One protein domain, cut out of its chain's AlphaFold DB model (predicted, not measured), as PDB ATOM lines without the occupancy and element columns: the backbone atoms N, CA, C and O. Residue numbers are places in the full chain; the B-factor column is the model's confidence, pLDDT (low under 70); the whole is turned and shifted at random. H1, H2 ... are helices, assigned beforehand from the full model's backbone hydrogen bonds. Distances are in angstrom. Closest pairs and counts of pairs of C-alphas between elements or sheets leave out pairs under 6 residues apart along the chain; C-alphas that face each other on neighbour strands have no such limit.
ATOM      1  N   ALA A  89     401.865 120.269 177.489       75.56
ATOM      2  CA  ALA A  89     401.883 121.571 176.828       75.56
ATOM      3  C   ALA A  89     402.076 122.756 177.798       75.56
ATOM      4  O   ALA A  89     402.844 123.671 177.507       75.56
ATOM      5  N   LYS A  90     401.439 122.738 178.980       78.38
ATOM      6  CA  LYS A  90     401.638 123.762 180.023       78.38
ATOM      7  C   LYS A  90     403.027 123.668 180.641       78.38
ATOM      8  O   LYS A  90     403.655 124.697 180.847       78.38
ATOM      9  N   GLN A  91     403.512 122.457 180.916       80.75
ATOM     10  CA  GLN A  91     404.865 122.254 181.451       80.75
ATOM     11  C   GLN A  91     405.940 122.683 180.444       80.75
ATOM     12  O   GLN A  91     406.938 123.283 180.830       80.75
ATOM     13  N   LYS A  92     405.711 122.427 179.151       80.44
ATOM     14  CA  LYS A  92     406.553 122.879 178.041       80.44
ATOM     15  C   LYS A  92     406.549 124.403 177.942       80.44
ATOM     16  O   LYS A  92     407.621 124.996 177.922       80.44
ATOM     17  N   LEU A  93     405.376 125.039 177.946       84.25
ATOM     18  CA  LEU A  93     405.267 126.499 177.916       84.25
ATOM     19  C   LEU A  93     405.974 127.144 179.116       84.25
ATOM     20  O   LEU A  93     406.781 128.048 178.935       84.25
ATOM     21  N   ASP A  94     405.742 126.628 180.320       85.69
ATOM     22  CA  ASP A  94     406.389 127.101 181.544       85.69
ATOM     23  C   ASP A  94     407.917 126.906 181.509       85.69
ATOM     24  O   ASP A  94     408.669 127.792 181.918       85.69
ATOM     25  N   LEU A  95     408.406 125.784 180.968       86.88
ATOM     26  CA  LEU A  95     409.839 125.565 180.772       86.88
ATOM     27  C   LEU A  95     410.434 126.576 179.784       86.88
ATOM     28  O   LEU A  95     411.509 127.119 180.037       86.88
ATOM     29  N   ILE A  96     409.737 126.853 178.682       86.69
ATOM     30  CA  ILE A  96     410.147 127.827 177.665       86.69
ATOM     31  C   ILE A  96     410.184 129.243 178.259       86.69
ATOM     32  O   ILE A  96     411.167 129.962 178.077       86.69
ATOM     33  N   GLU A  97     409.174 129.631 179.036       87.06
ATOM     34  CA  GLU A  97     409.127 130.930 179.716       87.06
ATOM     35  C   GLU A  97     410.240 131.082 180.757       87.06
ATOM     36  O   GLU A  97     410.944 132.096 180.770       87.06
ATOM     37  N   ARG A  98     410.462 130.059 181.596       88.50
ATOM     38  CA  ARG A  98     411.575 130.043 182.558       88.50
ATOM     39  C   ARG A  98     412.928 130.117 181.861       88.50
ATOM     40  O   ARG A  98     413.817 130.812 182.344       88.50
ATOM     41  N   THR A  99     413.066 129.458 180.713       87.38
ATOM     42  CA  THR A  99     414.283 129.499 179.897       87.38
ATOM     43  C   THR A  99     414.547 130.899 179.351       87.38
ATOM     44  O   THR A  99     415.658 131.406 179.480       87.38
ATOM     45  N   GLY A 100     413.530 131.560 178.791       87.25
ATOM     46  CA  GLY A 100     413.666 132.949 178.354       87.25
ATOM     47  C   GLY A 100     414.046 133.867 179.512       87.25
ATOM     48  O   GLY A 100     415.006 134.627 179.401       87.25
ATOM     49  N   LYS A 101     413.383 133.732 180.667       88.31
ATOM     50  CA  LYS A 101     413.679 134.543 181.854       88.31
ATOM     51  C   LYS A 101     415.112 134.347 182.357       88.31
ATOM     52  O   LYS A 101     415.762 135.324 182.718       88.31
ATOM     53  N   ALA A 102     415.610 133.115 182.341       86.31
ATOM     54  CA  ALA A 102     416.988 132.785 182.691       86.31
ATOM     55  C   ALA A 102     418.016 133.423 181.733       86.31
ATOM     56  O   ALA A 102     419.107 133.801 182.149       86.31
ATOM     57  N   LEU A 103     417.635 133.614 180.467       84.12
ATOM     58  CA  LEU A 103     418.403 134.363 179.467       84.12
ATOM     59  C   LEU A 103     418.196 135.889 179.555       84.12
ATOM     60  O   LEU A 103     418.766 136.628 178.757       84.12
ATOM     61  N   GLY A 104     417.388 136.378 180.504       86.38
ATOM     62  CA  GLY A 104     417.056 137.799 180.655       86.38
ATOM     63  C   GLY A 104     415.993 138.310 179.674       86.38
ATOM     64  O   GLY A 104     415.862 139.516 179.484       86.38
ATOM     65  N   ILE A 105     415.241 137.409 179.047       89.00
ATOM     66  CA  ILE A 105     414.243 137.695 178.015       89.00
ATOM     67  C   ILE A 105     412.853 137.424 178.592       89.00
ATOM     68  O   ILE A 105     412.511 136.288 178.916       89.00
ATOM     69  N   GLU A 106     412.010 138.449 178.693       88.06
ATOM     70  CA  GLU A 106     410.622 138.257 179.120       88.06
ATOM     71  C   GLU A 106     409.686 138.031 177.934       88.06
ATOM     72  O   GLU A 106     409.684 138.803 176.975       88.06
ATOM     73  N   ARG A 107     408.808 137.026 178.040       83.19
ATOM     74  CA  ARG A 107     407.797 136.718 177.015       83.19
ATOM     75  C   ARG A 107     406.879 137.903 176.700       83.19
ATOM     76  O   ARG A 107     406.470 138.055 175.550       83.19
ATOM     77  N   SER A 108     406.587 138.736 177.699       86.81
ATOM     78  CA  SER A 108     405.768 139.956 177.610       86.81
ATOM     79  C   SER A 108     406.377 141.044 176.722       86.81
ATOM     80  O   SER A 108     405.652 141.912 176.242       86.81
ATOM     81  N   SER A 109     407.692 140.999 176.485       87.19
ATOM     82  CA  SER A 109     408.406 141.977 175.655       87.19
ATOM     83  C   SER A 109     408.260 141.713 174.152       87.19
ATOM     84  O   SER A 109     408.729 142.515 173.348       87.19
ATOM     85  N   TYR A 110     407.611 140.611 173.761       87.19
ATOM     86  CA  TYR A 110     407.500 140.169 172.371       87.19
ATOM     87  C   TYR A 110     406.042 139.955 171.969       87.19
ATOM     88  O   TYR A 110     405.264 139.332 172.696       87.19
ATOM     89  N   ALA A 111     405.679 140.435 170.778       83.19
ATOM     90  CA  ALA A 111     404.327 140.304 170.238       83.19
ATOM     91  C   ALA A 111     403.985 138.848 169.873       83.19
ATOM     92  O   ALA A 111     402.862 138.400 170.098       83.19
ATOM     93  N   SER A 112     404.974 138.090 169.393       83.69
ATOM     94  CA  SER A 112     404.805 136.719 168.904       83.69
ATOM     95  C   SER A 112     405.727 135.736 169.623       83.69
ATOM     96  O   SER A 112     406.755 136.120 170.184       83.69
ATOM     97  N   MET A 113     405.353 134.451 169.614       81.50
ATOM     98  CA  MET A 113     406.206 133.397 170.171       81.50
ATOM     99  C   MET A 113     407.485 133.243 169.342       81.50
ATOM    100  O   MET A 113     408.561 133.116 169.914       81.50
ATOM    101  N   ASP A 114     407.395 133.358 168.017       84.12
ATOM    102  CA  ASP A 114     408.554 133.291 167.122       84.12
ATOM    103  C   ASP A 114     409.609 134.359 167.437       84.12
ATOM    104  O   ASP A 114     410.797 134.045 167.511       84.12
ATOM    105  N   ASP A 115     409.190 135.601 167.708       85.38
ATOM    106  CA  ASP A 115     410.108 136.692 168.068       85.38
ATOM    107  C   ASP A 115     410.795 136.437 169.415       85.38
ATOM    108  O   ASP A 115     411.992 136.689 169.577       85.38
ATOM    109  N   PHE A 116     410.045 135.900 170.380       86.19
ATOM    110  CA  PHE A 116     410.574 135.511 171.683       86.19
ATOM    111  C   PHE A 116     411.623 134.400 171.546       86.19
ATOM    112  O   PHE A 116     412.718 134.495 172.103       86.19
ATOM    113  N   VAL A 117     411.335 133.377 170.743       85.94
ATOM    114  CA  VAL A 117     412.257 132.265 170.497       85.94
ATOM    115  C   VAL A 117     413.480 132.722 169.700       85.94
ATOM    116  O   VAL A 117     414.601 132.325 170.016       85.94
ATOM    117  N   ALA A 118     413.315 133.609 168.718       88.31
ATOM    118  CA  ALA A 118     414.429 134.211 167.991       88.31
ATOM    119  C   ALA A 118     415.360 135.000 168.926       88.31
ATOM    120  O   ALA A 118     416.586 134.872 168.833       88.31
ATOM    121  N   ALA A 119     414.798 135.759 169.870       88.94
ATOM    122  CA  ALA A 119     415.575 136.437 170.900       88.94
ATOM    123  C   ALA A 119     416.320 135.444 171.805       88.94
ATOM    124  O   ALA A 119     417.504 135.643 172.074       88.94
ATOM    125  N   MET A 120     415.675 134.343 172.207       88.94
ATOM    126  CA  MET A 120     416.318 133.278 172.985       88.94
ATOM    127  C   MET A 120     417.486 132.638 172.232       88.94
ATOM    128  O   MET A 120     418.563 132.483 172.803       88.94
ATOM    129  N   LYS A 121     417.321 132.326 170.937       89.00
ATOM    130  CA  LYS A 121     418.403 131.802 170.080       89.00
ATOM    131  C   LYS A 121     419.571 132.775 169.998       89.00
ATOM    132  O   LYS A 121     420.726 132.354 170.053       89.00
ATOM    133  N   LYS A 122     419.275 134.072 169.887       89.56
ATOM    134  CA  LYS A 122     420.292 135.121 169.848       89.56
ATOM    135  C   LYS A 122     421.064 135.205 171.166       89.56
ATOM    136  O   LYS A 122     422.285 135.110 171.133       89.56
ATOM    137  N   ALA A 123     420.374 135.308 172.304       87.19
ATOM    138  CA  ALA A 123     421.016 135.366 173.619       87.19
ATOM    139  C   ALA A 123     421.821 134.094 173.923       87.19
ATOM    140  O   ALA A 123     422.945 134.167 174.411       87.19
ATOM    141  N   PHE A 124     421.294 132.922 173.562       87.12
ATOM    142  CA  PHE A 124     422.022 131.660 173.668       87.12
ATOM    143  C   PHE A 124     423.311 131.666 172.834       87.12
ATOM    144  O   PHE A 124     424.373 131.289 173.327       87.12
ATOM    145  N   GLY A 125     423.237 132.138 171.586       87.19
ATOM    146  CA  GLY A 125     424.403 132.298 170.717       87.19
ATOM    147  C   GLY A 125     425.437 133.275 171.283       87.19
ATOM    148  O   GLY A 125     426.630 132.981 171.247       87.19
ATOM    149  N   GLU A 126     424.992 134.397 171.855       87.94
ATOM    150  CA  GLU A 126     425.855 135.390 172.507       87.94
ATOM    151  C   GLU A 126     426.576 134.808 173.729       87.94
ATOM    152  O   GLU A 126     427.782 135.000 173.869       87.94
ATOM    153  N   ILE A 127     425.883 134.038 174.575       87.00
ATOM    154  CA  ILE A 127     426.509 133.353 175.714       87.00
ATOM    155  C   ILE A 127     427.520 132.322 175.213       87.00
ATOM    156  O   ILE A 127     428.639 132.275 175.708       87.00
ATOM    157  N   LYS A 128     427.171 131.524 174.199       86.38
ATOM    158  CA  LYS A 128     428.031 130.460 173.661       86.38
ATOM    159  C   LYS A 128     429.387 130.967 173.152       86.38
ATOM    160  O   LYS A 128     430.371 130.238 173.255       86.38
ATOM    161  N   VAL A 129     429.456 132.193 172.626       89.50
ATOM    162  CA  VAL A 129     430.711 132.799 172.132       89.50
ATOM    163  C   VAL A 129     431.496 133.564 173.204       89.50
ATOM    164  O   VAL A 129     432.637 133.954 172.958       89.50
ATOM    165  N   GLN A 130     430.921 133.785 174.390       87.88
ATOM    166  CA  GLN A 130     431.612 134.453 175.491       87.88
ATOM    167  C   GLN A 130     432.647 133.539 176.166       87.88
ATOM    168  O   GLN A 130     432.464 132.318 176.248       87.88
ATOM    169  N   PRO A 131     433.732 134.111 176.722       79.88
ATOM    170  CA  PRO A 131     434.679 133.352 177.530       79.88
ATOM    171  C   PRO A 131     433.976 132.806 178.782       79.88
ATOM    172  O   PRO A 131     433.461 133.563 179.597       79.88
ATOM    173  N   GLY A 132     433.934 131.479 178.924       83.56
ATOM    174  CA  GLY A 132     433.177 130.804 179.990       83.56
ATOM    175  C   GLY A 132     431.702 130.535 179.660       83.56
ATOM    176  O   GLY A 132     430.986 129.981 180.493       83.56
ATOM    177  N   GLY A 133     431.261 130.844 178.438       83.31
ATOM    178  CA  GLY A 133     429.894 130.660 177.954       83.31
ATOM    179  C   GLY A 133     429.328 129.257 178.145       83.31
ATOM    180  O   GLY A 133     428.205 129.093 178.611       83.31
ATOM    181  N   MET A 134     430.137 128.231 177.878       83.94
ATOM    182  CA  MET A 134     429.742 126.833 178.096       83.94
ATOM    183  C   MET A 134     429.447 126.526 179.572       83.94
ATOM    184  O   MET A 134     428.539 125.757 179.871       83.94
ATOM    185  N   GLY A 135     430.175 127.152 180.503       85.38
ATOM    186  CA  GLY A 135     429.916 127.017 181.937       85.38
ATOM    187  C   GLY A 135     428.622 127.712 182.357       85.38
ATOM    188  O   GLY A 135     427.864 127.156 183.149       85.38
ATOM    189  N   ALA A 136     428.339 128.885 181.786       84.69
ATOM    190  CA  ALA A 136     427.080 129.592 182.003       84.69
ATOM    191  C   ALA A 136     425.882 128.793 181.463       84.69
ATOM    192  O   ALA A 136     424.910 128.604 182.188       84.69
ATOM    193  N   ILE A 137     425.981 128.243 180.246       86.69
ATOM    194  CA  ILE A 137     424.946 127.379 179.652       86.69
ATOM    195  C   ILE A 137     424.678 126.167 180.546       86.69
ATOM    196  O   ILE A 137     423.532 125.912 180.896       86.69
ATOM    197  N   HIS A 138     425.725 125.474 180.992       86.44
ATOM    198  CA  HIS A 138     425.569 124.308 181.859       86.44
ATOM    199  C   HIS A 138     424.979 124.668 183.239       86.44
ATOM    200  O   HIS A 138     424.220 123.894 183.822       86.44
ATOM    201  N   GLY A 139     425.290 125.859 183.763       86.44
ATOM    202  CA  GLY A 139     424.649 126.398 184.964       86.44
ATOM    203  C   GLY A 139     423.145 126.602 184.774       86.44
ATOM    204  O   GLY A 139     422.357 126.139 185.598       86.44
ATOM    205  N   LEU A 140     422.753 127.208 183.650       85.88
ATOM    206  CA  LEU A 140     421.352 127.412 183.280       85.88
ATOM    207  C   LEU A 140     420.613 126.082 183.070       85.88
ATOM    208  O   LEU A 140     419.495 125.915 183.548       85.88
ATOM    209  N   GLU A 141     421.239 125.104 182.411       88.75
ATOM    210  CA  GLU A 141     420.668 123.765 182.214       88.75
ATOM    211  C   GLU A 141     420.391 123.059 183.543       88.75
ATOM    212  O   GLU A 141     419.349 122.418 183.702       88.75
ATOM    213  N   LYS A 142     421.279 123.215 184.530       87.31
ATOM    214  CA  LYS A 142     421.069 122.681 185.880       87.31
ATOM    215  C   LYS A 142     419.980 123.420 186.647       87.31
ATOM    216  O   LYS A 142     419.172 122.763 187.300       87.31
ATOM    217  N   GLU A 143     419.935 124.746 186.559       85.75
ATOM    218  CA  GLU A 143     418.905 125.571 187.205       85.75
ATOM    219  C   GLU A 143     417.503 125.245 186.672       85.75
ATOM    220  O   GLU A 143     416.549 125.094 187.435       85.75
ATOM    221  N   LEU A 144     417.396 125.039 185.360       84.50
ATOM    222  CA  LEU A 144     416.160 124.648 184.683       84.50
ATOM    223  C   LEU A 144     415.835 123.152 184.849       84.50
ATOM    224  O   LEU A 144     414.732 122.716 184.517       84.50
ATOM    225  N   GLY A 145     416.772 122.364 185.384       85.00
ATOM    226  CA  GLY A 145     416.633 120.924 185.589       85.00
ATOM    227  C   GLY A 145     416.721 120.093 184.307       85.00
ATOM    228  O   GLY A 145     416.359 118.918 184.336       85.00
ATOM    229  N   LEU A 146     417.207 120.668 183.205       86.62
ATOM    230  CA  LEU A 146     417.313 120.019 181.892       86.62
ATOM    231  C   LEU A 146     418.258 118.813 181.915       86.62
ATOM    232  O   LEU A 146     417.950 117.791 181.308       86.62
ATOM    233  N   ASP A 147     419.314 118.877 182.729       84.75
ATOM    234  CA  ASP A 147     420.236 117.765 183.005       84.75
ATOM    235  C   ASP A 147     419.497 116.495 183.474       84.75
ATOM    236  O   ASP A 147     419.733 115.396 182.977       84.75
ATOM    237  N   LYS A 148     418.492 116.652 184.347       82.75
ATOM    238  CA  LYS A 148     417.679 115.528 184.845       82.75
ATOM    239  C   LYS A 148     416.708 114.989 183.801       82.75
ATOM    240  O   LYS A 148     416.296 113.833 183.889       82.75
ATOM    241  N   LEU A 149     416.308 115.835 182.855       76.69
ATOM    242  CA  LEU A 149     415.455 115.455 181.735       76.69
ATOM    243  C   LEU A 149     416.272 114.885 180.560       76.69
ATOM    244  O   LEU A 149     415.674 114.344 179.632       76.69
ATOM    245  N   GLY A 150     417.611 114.957 180.601       81.00
ATOM    246  CA  GLY A 150     418.480 114.581 179.483       81.00
ATOM    247  C   GLY A 150     418.319 115.510 178.277       81.00
ATOM    248  O   GLY A 150     418.420 115.061 177.136       81.00
ATOM    249  N   LEU A 151     417.994 116.779 178.535       85.06
ATOM    250  CA  LEU A 151     417.768 117.816 177.535       85.06
ATOM    251  C   LEU A 151     418.845 118.891 177.637       85.06
ATOM    252  O   LEU A 151     419.374 119.150 178.715       85.06
ATOM    253  N   SER A 152     419.098 119.560 176.519       85.31
ATOM    254  CA  SER A 152     419.983 120.724 176.455       85.31
ATOM    255  C   SER A 152     419.160 122.006 176.335       85.31
ATOM    256  O   SER A 152     418.017 121.986 175.868       85.31
ATOM    257  N   LEU A 153     419.752 123.147 176.683       84.94
ATOM    258  CA  LEU A 153     419.114 124.460 176.523       84.94
ATOM    259  C   LEU A 153     418.680 124.706 175.066       84.94
ATOM    260  O   LEU A 153     417.596 125.223 174.794       84.94
ATOM    261  N   GLU A 154     419.499 124.249 174.120       85.94
ATOM    262  CA  GLU A 154     419.229 124.301 172.684       85.94
ATOM    263  C   GLU A 154     418.031 123.423 172.270       85.94
ATOM    264  O   GLU A 154     417.250 123.824 171.407       85.94
ATOM    265  N   ASP A 155     417.820 122.269 172.918       85.81
ATOM    266  CA  ASP A 155     416.654 121.413 172.657       85.81
ATOM    267  C   ASP A 155     415.351 122.114 173.077       85.81
ATOM    268  O   ASP A 155     414.346 122.015 172.370       85.81
ATOM    269  N   VAL A 156     415.367 122.869 174.183       84.44
ATOM    270  CA  VAL A 156     414.207 123.649 174.650       84.44
ATOM    271  C   VAL A 156     413.883 124.791 173.694       84.44
ATOM    272  O   VAL A 156     412.728 124.972 173.314       84.44
ATOM    273  N   ILE A 157     414.900 125.538 173.262       84.88
ATOM    274  CA  ILE A 157     414.721 126.660 172.334       84.88
ATOM    275  C   ILE A 157     414.194 126.169 170.974       84.88
ATOM    276  O   ILE A 157     413.288 126.772 170.399       84.88
ATOM    277  N   ASN A 158     414.715 125.050 170.464       82.12
ATOM    278  CA  ASN A 158     414.236 124.467 169.209       82.12
ATOM    279  C   ASN A 158     412.807 123.908 169.339       82.12
ATOM    280  O   ASN A 158     411.990 124.109 168.444       82.12
ATOM    281  N   SER A 159     412.475 123.293 170.478       79.50
ATOM    282  CA  SER A 159     411.120 122.813 170.797       79.50
ATOM    283  C   SER A 159     410.085 123.942 170.916       79.50
ATOM    284  O   SER A 159     408.897 123.733 170.662       79.50
ATOM    285  N   ALA A 160     410.523 125.156 171.262       77.25
ATOM    286  CA  ALA A 160     409.668 126.338 171.262       77.25
ATOM    287  C   ALA A 160     409.323 126.843 169.847       77.25
ATOM    288  O   ALA A 160     408.311 127.518 169.684       77.25
ATOM    289  N   THR A 161     410.150 126.520 168.842       73.12
ATOM    290  CA  THR A 161     409.895 126.858 167.426       73.12
ATOM    291  C   THR A 161     408.980 125.822 166.778       73.12
ATOM    292  O   THR A 161     407.984 126.159 166.147       73.12
ATOM    293  N   ASP A 162     409.324 124.544 166.939       66.25
ATOM    294  CA  ASP A 162     408.589 123.424 166.363       66.25
ATOM    295  C   ASP A 162     407.576 122.940 167.404       66.25
ATOM    296  O   ASP A 162     407.837 122.045 168.208       66.25
ATOM    297  N   GLY A 163     406.428 123.615 167.473       57.75
ATOM    298  CA  GLY A 163     405.366 123.358 168.452       57.75
ATOM    299  C   GLY A 163     404.710 121.971 168.365       57.75
ATOM    300  O   GLY A 163     403.647 121.784 168.945       57.75
ATOM    301  N   GLY A 164     405.297 121.019 167.639       58.72
ATOM    302  CA  GLY A 164     404.758 119.681 167.431       58.72
ATOM    303  C   GLY A 164     404.908 118.768 168.646       58.72
ATOM    304  O   GLY A 164     405.906 118.809 169.357       58.72
ATOM    305  N   ASP A 165     403.940 117.873 168.826       59.25
ATOM    306  CA  ASP A 165     403.846 116.955 169.972       59.25
ATOM    307  C   ASP A 165     404.945 115.866 170.015       59.25
ATOM    308  O   ASP A 165     405.044 115.114 170.976       59.25
ATOM    309  N   ASN A 166     405.801 115.759 168.989       60.03
ATOM    310  CA  ASN A 166     406.880 114.756 168.905       60.03
ATOM    311  C   ASN A 166     408.279 115.304 169.228       60.03
ATOM    312  O   ASN A 166     409.304 114.636 169.025       60.03
ATOM    313  N   ASP A 167     408.354 116.530 169.728       73.00
ATOM    314  CA  ASP A 167     409.626 117.134 170.077       73.00
ATOM    315  C   ASP A 167     410.290 116.423 171.282       73.00
ATOM    316  O   ASP A 167     409.669 115.681 172.051       73.00
ATOM    317  N   LYS A 168     411.612 116.579 171.432       78.00
ATOM    318  CA  LYS A 168     412.372 115.904 172.505       78.00
ATOM    319  C   LYS A 168     411.904 116.313 173.908       78.00
ATOM    320  O   LYS A 168     411.974 115.490 174.818       78.00
ATOM    321  N   VAL A 169     411.435 117.550 174.079       75.06
ATOM    322  CA  VAL A 169     410.986 118.084 175.370       75.06
ATOM    323  C   VAL A 169     409.670 117.430 175.767       75.06
ATOM    324  O   VAL A 169     409.563 116.920 176.882       75.06
ATOM    325  N   THR A 170     408.713 117.348 174.840       77.94
ATOM    326  CA  THR A 170     407.442 116.638 175.053       77.94
ATOM    327  C   THR A 170     407.684 115.179 175.440       77.94
ATOM    328  O   THR A 170     407.218 114.744 176.492       77.94
ATOM    329  N   ARG A 171     408.555 114.462 174.714       78.81
ATOM    330  CA  ARG A 171     408.927 113.073 175.048       78.81
ATOM    331  C   ARG A 171     409.601 112.923 176.416       78.81
ATOM    332  O   ARG A 171     409.370 111.934 177.114       78.81
ATOM    333  N   ALA A 172     410.440 113.874 176.825       80.38
ATOM    334  CA  ALA A 172     411.073 113.848 178.146       80.38
ATOM    335  C   ALA A 172     410.044 114.028 179.277       80.38
ATOM    336  O   ALA A 172     410.117 113.339 180.300       80.38
ATOM    337  N   PHE A 173     409.055 114.904 179.079       75.75
ATOM    338  CA  PHE A 173     407.951 115.098 180.020       75.75
ATOM    339  C   PHE A 173     406.993 113.903 180.071       75.75
ATOM    340  O   PHE A 173     406.593 113.498 181.166       75.75
ATOM    341  N   GLU A 174     406.668 113.297 178.928       76.19
ATOM    342  CA  GLU A 174     405.896 112.050 178.860       76.19
ATOM    343  C   GLU A 174     406.606 110.941 179.629       76.19
ATOM    344  O   GLU A 174     406.035 110.351 180.546       76.19
ATOM    345  N   LYS A 175     407.894 110.715 179.343       75.31
ATOM    346  CA  LYS A 175     408.691 109.681 180.012       75.31
ATOM    347  C   LYS A 175     408.724 109.861 181.529       75.31
ATOM    348  O   LYS A 175     408.647 108.875 182.261       75.31
ATOM    349  N   ARG A 176     408.809 111.102 182.016       68.69
ATOM    350  CA  ARG A 176     408.720 111.402 183.452       68.69
ATOM    351  C   ARG A 176     407.333 111.082 184.017       68.69
ATOM    352  O   ARG A 176     407.237 110.438 185.053       68.69
ATOM    353  N   SER A 177     406.280 111.482 183.312       65.00
ATOM    354  CA  SER A 177     404.890 111.306 183.748       65.00
ATOM    355  C   SER A 177     404.441 109.838 183.749       65.00
ATOM    356  O   SER A 177     403.632 109.449 184.588       65.00
ATOM    357  N   HIS A 178     404.970 109.011 182.843       61.34
ATOM    358  CA  HIS A 178     404.720 107.566 182.815       61.34
ATOM    359  C   HIS A 178     405.488 106.820 183.914       61.34
ATOM    360  O   HIS A 178     404.920 105.960 184.579       61.34
ATOM    361  N   LYS A 179     406.734 107.219 184.203       56.44
ATOM    362  CA  LYS A 179     407.546 106.610 185.270       56.44
ATOM    363  C   LYS A 179     406.967 106.811 186.681       56.44
ATOM    364  O   LYS A 179     407.247 106.012 187.569       56.44
ATOM    365  N   ASP A 180     406.158 107.853 186.880       51.19
ATOM    366  CA  ASP A 180     405.443 108.106 188.139       51.19
ATOM    367  C   ASP A 180     404.112 107.327 188.249       51.19
ATOM    368  O   ASP A 180     403.593 107.170 189.353       51.19
ATOM    369  N   LYS A 181     403.569 106.802 187.137       49.12
ATOM    370  CA  LYS A 181     402.374 105.935 187.139       49.12
ATOM    371  C   LYS A 181     402.706 104.459 187.365       49.12
ATOM    372  O   LYS A 181     401.922 103.782 188.015       49.12
ATOM    373  N   ASP A 182     403.889 104.004 186.958       48.44
ATOM    374  CA  ASP A 182     404.349 102.623 187.196       48.44
ATOM    375  C   ASP A 182     404.860 102.377 188.634       48.44
ATOM    376  O   ASP A 182     405.329 101.293 188.959       48.44
ATOM    377  N   LYS A 183     404.787 103.379 189.526       45.84
ATOM    378  CA  LYS A 183     405.119 103.254 190.963       45.84
ATOM    379  C   LYS A 183     403.892 103.229 191.883       45.84
ATOM    380  O   LYS A 183     403.983 103.571 193.062       45.84
TER     381      LYS A 183
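What this domain is: This is residues 89 to 183 of the 215 residues of an uncharacterized protein of Rhizobium sp. P28RR-XV (UniProt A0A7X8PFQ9). The short helix H5 makes the core of a small helical body: H2 runs beside it, H1 crosses it steeply, and H6 begins at it and leads outward. H2 and H3 meet near their ends as a V, the small H4 follows H3, and residues 177 to 183 stick out as a tail. The printed part has 95 residues with six named helices, H1 to H6 in order, and no named strand; the class is all helix. It is compact, with a radius of gyration of the C-alphas of 13.6 A and spans of 43, 31 and 18 A.

How they stand to each other: Start at H1, residues 89 to 102, which with residues 93 to 99 alone touches the hub H5, residues 153 to 161. Look there at Ile 96 and Val 156, the closest C-alphas, 6.6 A apart, at a steep tilt of 56 degrees, opposite ways. H2, residues 113 to 129, touches H5 at a shallow tilt of 22 degrees, opposite ways; the closest C-alphas, of Val 117 and Ile 157, are 6.4 A apart. H1 and H2 are close but not clearly touching, with Gly 100 and Met 120 closest, C-alphas 6.0 A apart. Next comes H3, residues 133 to 143: H2 touches it with residues 124 to 128 alone, closest at the C-alphas of Ile 127 and Gly 133, 4.9 A. H3 and H5 only just touch, with 3 pairs of C-alphas within 8 A, the closest those of Glu 141 and Leu 153, 5.9 A. H4, residues 146 to 149, touches no helix; its Leu 149 has its C-alpha 5.9 A from that of Ala 172 in H6, residues 168 to 179. H6 touches H5 about perpendicular, 75 degrees, closest at the C-alphas of Val 156 and Val 169, 6.5 A. H2 and H6 are apart. In H1, H2, H3 and H6 every O i to N i+4 pair is within hydrogen-bond range, in H5 4 of 5 are, and H4 is too short for such a pair.

Where its parts are: Find C-alpha 89 at (401.883, 121.571, 176.828); from there H1 runs 19.7 A to C-alpha 102. H2 covers 24.6 A and ends at C-alpha 129, (430.711, 132.799, 172.132). H3 is 15.2 A long, H4 4.9 A, H5 13.2 A, and H6 16.5 A, ending at C-alpha 179, (407.546, 106.610, 185.270).

The domain as a whole: The C-alphas of Pro 131 and Lys 183 are the two farthest apart, 44.3 A. The printed part has no cut and no long link. In the B-factor column, the model's pLDDT is under 70 at residues 162 to 166 and 176 to 183.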